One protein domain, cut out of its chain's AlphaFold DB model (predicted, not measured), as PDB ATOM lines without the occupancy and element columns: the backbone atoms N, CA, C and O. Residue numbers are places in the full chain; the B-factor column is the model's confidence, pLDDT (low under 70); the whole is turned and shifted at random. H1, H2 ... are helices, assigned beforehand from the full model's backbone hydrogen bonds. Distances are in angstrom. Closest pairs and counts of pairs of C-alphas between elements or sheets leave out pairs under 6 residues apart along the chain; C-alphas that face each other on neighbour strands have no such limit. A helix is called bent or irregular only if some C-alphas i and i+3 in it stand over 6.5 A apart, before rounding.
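Overview. This is residues 2 to 54 of the 89 residues of an uncharacterized protein of Pseudomonas capeferrum (UniProt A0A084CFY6). A long, kinked helix, H1, makes most of the long axis, the short helix H2 turns across its far end, and H3 folds back past the last part of H1 before its own end sticks out sideways. The three helices meet only around residues 19 to 43, with few contacts between them, and both ends of the printed part, residues 2 to 11 and 48 to 54, stick out as free arms. The printed part has 53 residues, with three named helices in the order H1, H2, H3 and no named strand; the class is all helix. It is loose, with a radius of gyration of the C-alphas of 13.0 A, and elongated, spanning 43 by 22 by 19 A.

Along the chain. H1 runs from residue 3 to residue 20 and is 25.8 A long from first to last C-alpha, starting at C-alpha 3 at (-26.632, 50.807, 9.333). It has a kink of 45 degrees near residue 10 and is irregular: C-alphas 9 and 12 are 7.1 A apart. H2 follows, residues 25 to 34, 14.1 A long, with C-alpha 25 at (-56.445, 42.663, 7.503). H3, residues 39 to 53, is 21.0 A long and ends at C-alpha 53 at (-44.511, 40.258, -9.209).

Arrangement. H1 and H2 are close but not clearly touching; their closest C-alphas, those of Ile 19 and Tyr 25, are 7.0 A apart. Their lines stand at 70.0 degrees, only just about perpendicular. H2 and H3 only just touch, with 3 pairs of C-alphas within 8 A, and H3 does so with residue 39 alone. The closest C-alphas there are those of Cys 32 and Pro 39, 5.8 A apart. H2 and H3 run opposite ways at a steep tilt of 53 degrees. H1 and H3 are close but not clearly touching, with the C-alphas of Ile 19 and Tyr 43 closest at 6.8 A. They run opposite ways at a steep tilt of 64 degrees. Every backbone O i to N i+4 pair is within hydrogen-bond range in H2 and H3, and 12 of 14 are in H1.

Size, cuts and confidence. The two C-alphas farthest apart are those of Lys 2 and Ser 34, at 43.3 A. Without the stretches that stand free, residues 2 to 11 and 48 to 54, the body has 36 residues and spans 26 by 18 by 14 A. The printed part has no cut, and the links from H1 to H2 and from H2 to H3 are both tight. The mean pLDDT of the printed part is 76.1, and residues 2 to 12 are under 70.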
ATOM      1  N   LYS A   2     -23.178  47.868  11.030       48.66
ATOM      2  CA  LYS A   2     -23.351  48.869   9.967       48.66
ATOM      3  C   LYS A   2     -24.846  49.200   9.859       48.66
ATOM      4  O   LYS A   2     -25.675  48.345  10.160       48.66
ATOM      5  N   ASN A   3     -25.216  50.406   9.425       51.22
ATOM      6  CA  ASN A   3     -26.632  50.807   9.333       51.22
ATOM      7  C   ASN A   3     -27.488  49.836   8.492       51.22
ATOM      8  O   ASN A   3     -28.653  49.625   8.815       51.22
ATOM      9  N   GLY A   4     -26.904  49.175   7.485       47.22
ATOM     10  CA  GLY A   4     -27.588  48.140   6.697       47.22
ATOM     11  C   GLY A   4     -27.977  46.878   7.481       47.22
ATOM     12  O   GLY A   4     -28.955  46.226   7.125       47.22
ATOM     13  N   ASP A   5     -27.275  46.555   8.572       49.22
ATOM     14  CA  ASP A   5     -27.588  45.391   9.415       49.22
ATOM     15  C   ASP A   5     -28.754  45.684  10.373       49.22
ATOM     16  O   ASP A   5     -29.562  44.800  10.641       49.22
ATOM     17  N   LYS A   6     -28.891  46.940  10.835       50.28
ATOM     18  CA  LYS A   6     -30.038  47.397  11.648       50.28
ATOM     19  C   LYS A   6     -31.346  47.408  10.855       50.28
ATOM     20  O   LYS A   6     -32.365  46.927  11.332       50.28
ATOM     21  N   VAL A   7     -31.314  47.886   9.611       51.56
ATOM     22  CA  VAL A   7     -32.504  47.875   8.739       51.56
ATOM     23  C   VAL A   7     -32.992  46.442   8.482       51.56
ATOM     24  O   VAL A   7     -34.192  46.196   8.399       51.56
ATOM     25  N   ARG A   8     -32.071  45.471   8.409       53.44
ATOM     26  CA  ARG A   8     -32.415  44.047   8.274       53.44
ATOM     27  C   ARG A   8     -32.974  43.435   9.560       53.44
ATOM     28  O   ARG A   8     -33.857  42.588   9.455       53.44
ATOM     29  N   SER A   9     -32.506  43.846  10.741       58.06
ATOM     30  CA  SER A   9     -33.039  43.339  12.015       58.06
ATOM     31  C   SER A   9     -34.447  43.849  12.320       58.06
ATOM     32  O   SER A   9     -35.231  43.117  12.917       58.06
ATOM     33  N   ASP A  10     -34.784  45.059  11.871       66.44
ATOM     34  CA  ASP A  10     -36.103  45.671  12.095       66.44
ATOM     35  C   ASP A  10     -37.132  45.278  11.022       66.44
ATOM     36  O   ASP A  10     -38.332  45.510  11.162       66.44
ATOM     37  N   LEU A  11     -36.693  44.628   9.942       65.50
ATOM     38  CA  LEU A  11     -37.563  44.223   8.840       65.50
ATOM     39  C   LEU A  11     -38.780  43.382   9.287       65.50
ATOM     40  O   LEU A  11     -39.878  43.651   8.801       65.50
ATOM     41  N   PRO A  12     -38.655  42.403  10.210       69.19
ATOM     42  CA  PRO A  12     -39.796  41.604  10.656       69.19
ATOM     43  C   PRO A  12     -40.859  42.419  11.403       69.19
ATOM     44  O   PRO A  12     -42.053  42.171  11.233       69.19
ATOM     45  N   SER A  13     -40.456  43.401  12.218       75.50
ATOM     46  CA  SER A  13     -41.400  44.242  12.964       75.50
ATOM     47  C   SER A  13     -42.111  45.231  12.038       75.50
ATOM     48  O   SER A  13     -43.334  45.352  12.107       75.50
ATOM     49  N   VAL A  14     -41.377  45.846  11.107       75.00
ATOM     50  CA  VAL A  14     -41.932  46.734  10.071       75.00
ATOM     51  C   VAL A  14     -42.895  45.978   9.153       75.00
ATOM     52  O   VAL A  14     -43.975  46.478   8.825       75.00
ATOM     53  N   LEU A  15     -42.541  44.751   8.767       72.38
ATOM     54  CA  LEU A  15     -43.395  43.879   7.969       72.38
ATOM     55  C   LEU A  15     -44.687  43.545   8.724       72.38
ATOM     56  O   LEU A  15     -45.774  43.725   8.175       72.38
ATOM     57  N   LYS A  16     -44.583  43.104   9.985       77.19
ATOM     58  CA  LYS A  16     -45.749  42.816  10.827       77.19
ATOM     59  C   LYS A  16     -46.674  44.027  10.910       77.19
ATOM     60  O   LYS A  16     -47.869  43.884  10.674       77.19
ATOM     61  N   GLN A  17     -46.116  45.204  11.185       82.94
ATOM     62  CA  GLN A  17     -46.875  46.447  11.286       82.94
ATOM     63  C   GLN A  17     -47.592  46.783   9.972       82.94
ATOM     64  O   GLN A  17     -48.789  47.063   9.988       82.94
ATOM     65  N   SER A  18     -46.887  46.685   8.841       78.56
ATOM     66  CA  SER A  18     -47.439  46.958   7.506       78.56
ATOM     67  C   SER A  18     -48.577  46.002   7.141       78.56
ATOM     68  O   SER A  18     -49.586  46.431   6.590       78.56
ATOM     69  N   ILE A  19     -48.442  44.718   7.490       79.88
ATOM     70  CA  ILE A  19     -49.491  43.707   7.303       79.88
ATOM     71  C   ILE A  19     -50.725  44.058   8.142       79.88
ATOM     72  O   ILE A  19     -51.833  44.114   7.614       79.88
ATOM     73  N   THR A  20     -50.541  44.328   9.439       83.12
ATOM     74  CA  THR A  20     -51.658  44.577  10.366       83.12
ATOM     75  C   THR A  20     -52.370  45.905  10.125       83.12
ATOM     76  O   THR A  20     -53.539  46.039  10.472       83.12
ATOM     77  N   ALA A  21     -51.684  46.886   9.534       86.00
ATOM     78  CA  ALA A  21     -52.256  48.187   9.202       86.00
ATOM     79  C   ALA A  21     -53.106  48.165   7.918       86.00
ATOM     80  O   ALA A  21     -53.785  49.147   7.619       86.00
ATOM     81  N   HIS A  22     -53.076  47.077   7.139       81.94
ATOM     82  CA  HIS A  22     -53.834  46.987   5.896       81.94
ATOM     83  C   HIS A  22     -55.354  46.967   6.178       81.94
ATOM     84  O   HIS A  22     -55.802  46.142   6.975       81.94
ATOM     85  N   PRO A  23     -56.190  47.775   5.492       87.50
ATOM     86  CA  PRO A  23     -57.634  47.850   5.765       87.50
ATOM     87  C   PRO A  23     -58.386  46.514   5.652       87.50
ATOM     88  O   PRO A  23     -59.365  46.287   6.350       87.50
ATOM     89  N   GLY A  24     -57.917  45.610   4.785       85.00
ATOM     90  CA  GLY A  24     -58.474  44.257   4.632       85.00
ATOM     91  C   GLY A  24     -58.001  43.234   5.675       85.00
ATOM     92  O   GLY A  24     -58.538  42.127   5.718       85.00
ATOM     93  N   TYR A  25     -57.016  43.579   6.513       85.25
ATOM     94  CA  TYR A  25     -56.445  42.663   7.503       85.25
ATOM     95  C   TYR A  25     -57.485  42.112   8.495       85.25
ATOM     96  O   TYR A  25     -57.460  40.905   8.725       85.25
ATOM     97  N   PRO A  26     -58.442  42.901   9.035       90.00
ATOM     98  CA  PRO A  26     -59.443  42.378   9.969       90.00
ATOM     99  C   PRO A  26     -60.317  41.269   9.369       90.00
ATOM    100  O   PRO A  26     -60.500  40.224   9.989       90.00
ATOM    101  N   HIS A  27     -60.804  41.454   8.138       89.50
ATOM    102  CA  HIS A  27     -61.615  40.446   7.444       89.50
ATOM    103  C   HIS A  27     -60.815  39.174   7.155       89.50
ATOM    104  O   HIS A  27     -61.311  38.064   7.337       89.50
ATOM    105  N   PHE A  28     -59.560  39.336   6.740       83.25
ATOM    106  CA  PHE A  28     -58.669  38.213   6.494       83.25
ATOM    107  C   PHE A  28     -58.319  37.447   7.777       83.25
ATOM    108  O   PHE A  28     -58.318  36.216   7.775       83.25
ATOM    109  N   ALA A  29     -58.033  38.154   8.871       87.19
ATOM    110  CA  ALA A  29     -57.724  37.555  10.164       87.19
ATOM    111  C   ALA A  29     -58.917  36.754  10.704       87.19
ATOM    112  O   ALA A  29     -58.723  35.624  11.140       87.19
ATOM    113  N   ALA A  30     -60.137  37.286  10.584       89.94
ATOM    114  CA  ALA A  30     -61.361  36.573  10.950       89.94
ATOM    115  C   ALA A  30     -61.587  35.317  10.089       89.94
ATOM    116  O   ALA A  30     -61.961  34.263  10.603       89.94
ATOM    117  N   TRP A  31     -61.313  35.391   8.780       90.69
ATOM    118  CA  TRP A  31     -61.350  34.206   7.920       90.69
ATOM    119  C   TRP A  31     -60.304  33.171   8.352       90.69
ATOM    120  O   TRP A  31     -60.646  32.007   8.534       90.69
ATOM    121  N   CYS A  32     -59.061  33.588   8.604       88.25
ATOM    122  CA  CYS A  32     -57.999  32.717   9.110       88.25
ATOM    123  C   CYS A  32     -58.383  32.037  10.431       88.25
ATOM    124  O   CYS A  32     -58.216  30.827  10.558       88.25
ATOM    125  N   GLU A  33     -58.953  32.785  11.378       88.94
ATOM    126  CA  GLU A  33     -59.448  32.256  12.652       88.94
ATOM    127  C   GLU A  33     -60.539  31.199  12.438       88.94
ATOM    128  O   GLU A  33     -60.456  30.115  13.013       88.94
ATOM    129  N   SER A  34     -61.493  31.444  11.529       92.50
ATOM    130  CA  SER A  34     -62.530  30.458  11.174       92.50
ATOM    131  C   SER A  34     -61.965  29.159  10.589       92.50
ATOM    132  O   SER A  34     -62.593  28.109  10.693       92.50
ATOM    133  N   GLN A  35     -60.785  29.234   9.966       91.31
ATOM    134  CA  GLN A  35     -60.085  28.097   9.372       91.31
ATOM    135  C   GLN A  35     -59.020  27.497  10.308       91.31
ATOM    136  O   GLN A  35     -58.341  26.554   9.913       91.31
ATOM    137  N   LEU A  36     -58.856  28.025  11.532       87.44
ATOM    138  CA  LEU A  36     -57.788  27.660  12.475       87.44
ATOM    139  C   LEU A  36     -56.370  27.858  11.901       87.44
ATOM    140  O   LEU A  36     -55.438  27.118  12.220       87.44
ATOM    141  N   ILE A  37     -56.195  28.872  11.053       85.62
ATOM    142  CA  ILE A  37     -54.925  29.219  10.413       85.62
ATOM    143  C   ILE A  37     -54.348  30.472  11.068       85.62
ATOM    144  O   ILE A  37     -55.050  31.447  11.325       85.62
ATOM    145  N   HIS A  38     -53.034  30.495  11.294       80.94
ATOM    146  CA  HIS A  38     -52.365  31.722  11.708       80.94
ATOM    147  C   HIS A  38     -52.190  32.665  10.493       80.94
ATOM    148  O   HIS A  38     -51.634  32.240   9.479       80.94
ATOM    149  N   PRO A  39     -52.587  33.950  10.562       75.44
ATOM    150  CA  PRO A  39     -52.604  34.845   9.395       75.44
ATOM    151  C   PRO A  39     -51.208  35.268   8.912       75.44
ATOM    152  O   PRO A  39     -51.014  35.592   7.740       75.44
ATOM    153  N   TYR A  40     -50.218  35.270   9.810       74.00
ATOM    154  CA  TYR A  40     -48.885  35.816   9.534       74.00
ATOM    155  C   TYR A  40     -48.117  35.081   8.414       74.00
ATOM    156  O   TYR A  40     -47.641  35.762   7.506       74.00
ATOM    157  N   PRO A  41     -48.028  33.731   8.392       78.06
ATOM    158  CA  PRO A  41     -47.437  33.004   7.268       78.06
ATOM    159  C   PRO A  41     -48.069  33.332   5.912       78.06
ATOM    160  O   PRO A  41     -47.344  33.547   4.948       78.06
ATOM    161  N   ILE A  42     -49.402  33.422   5.830       77.44
ATOM    162  CA  ILE A  42     -50.085  33.683   4.554       77.44
ATOM    163  C   ILE A  42     -49.783  35.098   4.060       77.44
ATOM    164  O   ILE A  42     -49.400  35.270   2.907       77.44
ATOM    165  N   TYR A  43     -49.892  36.113   4.919       74.88
ATOM    166  CA  TYR A  43     -49.567  37.485   4.524       74.88
ATOM    167  C   TYR A  43     -48.092  37.656   4.155       74.88
ATOM    168  O   TYR A  43     -47.781  38.407   3.234       74.88
ATOM    169  N   PHE A  44     -47.186  36.953   4.840       74.00
ATOM    170  CA  PHE A  44     -45.774  36.939   4.474       74.00
ATOM    171  C   PHE A  44     -45.560  36.346   3.078       74.00
ATOM    172  O   PHE A  44     -44.866  36.957   2.269       74.00
ATOM    173  N   LEU A  45     -46.204  35.219   2.762       77.38
ATOM    174  CA  LEU A  45     -46.150  34.607   1.431       77.38
ATOM    175  C   LEU A  45     -46.764  35.514   0.358       77.38
ATOM    176  O   LEU A  45     -46.175  35.680  -0.706       77.38
ATOM    177  N   ILE A  46     -47.898  36.160   0.643       77.81
ATOM    178  CA  ILE A  46     -48.527  37.138  -0.261       77.81
ATOM    179  C   ILE A  46     -47.601  38.336  -0.485       77.81
ATOM    180  O   ILE A  46     -47.449  38.792  -1.615       77.81
ATOM    181  N   TRP A  47     -46.953  38.846   0.564       76.69
ATOM    182  CA  TRP A  47     -45.985  39.935   0.452       76.69
ATOM    183  C   TRP A  47     -44.750  39.525  -0.362       76.69
ATOM    184  O   TRP A  47     -44.305  40.288  -1.219       76.69
ATOM    185  N   GLN A  48     -44.215  38.320  -0.151       74.50
ATOM    186  CA  GLN A  48     -43.110  37.801  -0.960       74.50
ATOM    187  C   GLN A  48     -43.519  37.652  -2.430       74.50
ATOM    188  O   GLN A  48     -42.820  38.150  -3.311       74.50
ATOM    189  N   ALA A  49     -44.684  37.061  -2.700       74.56
ATOM    190  CA  ALA A  49     -45.217  36.927  -4.051       74.56
ATOM    191  C   ALA A  49     -45.457  38.296  -4.710       74.56
ATOM    192  O   ALA A  49     -45.133  38.492  -5.883       74.56
ATOM    193  N   SER A  50     -45.954  39.286  -3.954       75.50
ATOM    194  CA  SER A  50     -46.141  40.643  -4.471       75.50
ATOM    195  C   SER A  50     -44.802  41.261  -4.866       75.50
ATOM    196  O   SER A  50     -44.688  41.772  -5.975       75.50
ATOM    197  N   ARG A  51     -43.757  41.118  -4.038       75.31
ATOM    198  CA  ARG A  51     -42.384  41.569  -4.325       75.31
ATOM    199  C   ARG A  51     -41.791  40.904  -5.565       75.31
ATOM    200  O   ARG A  51     -41.088  41.564  -6.325       75.31
ATOM    201  N   GLU A  52     -42.074  39.624  -5.784       76.56
ATOM    202  CA  GLU A  52     -41.659  38.923  -6.999       76.56
ATOM    203  C   GLU A  52     -42.423  39.402  -8.238       76.56
ATOM    204  O   GLU A  52     -41.854  39.453  -9.329       76.56
ATOM    205  N   SER A  53     -43.691  39.772  -8.095       79.75
ATOM    206  CA  SER A  53     -44.511  40.258  -9.209       79.75
ATOM    207  C   SER A  53     -44.310  41.746  -9.522       79.75
ATOM    208  O   SER A  53     -44.524  42.161 -10.661       79.75
ATOM    209  N   LEU A  54     -43.892  42.544  -8.531       83.38
ATOM    210  CA  LEU A  54     -43.833  43.998  -8.618       83.38
ATOM    211  C   LEU A  54     -42.791  44.419  -9.655       83.38
ATOM    212  O   LEU A  54     -41.602  44.127  -9.522       83.38
TER     213      LEU A  54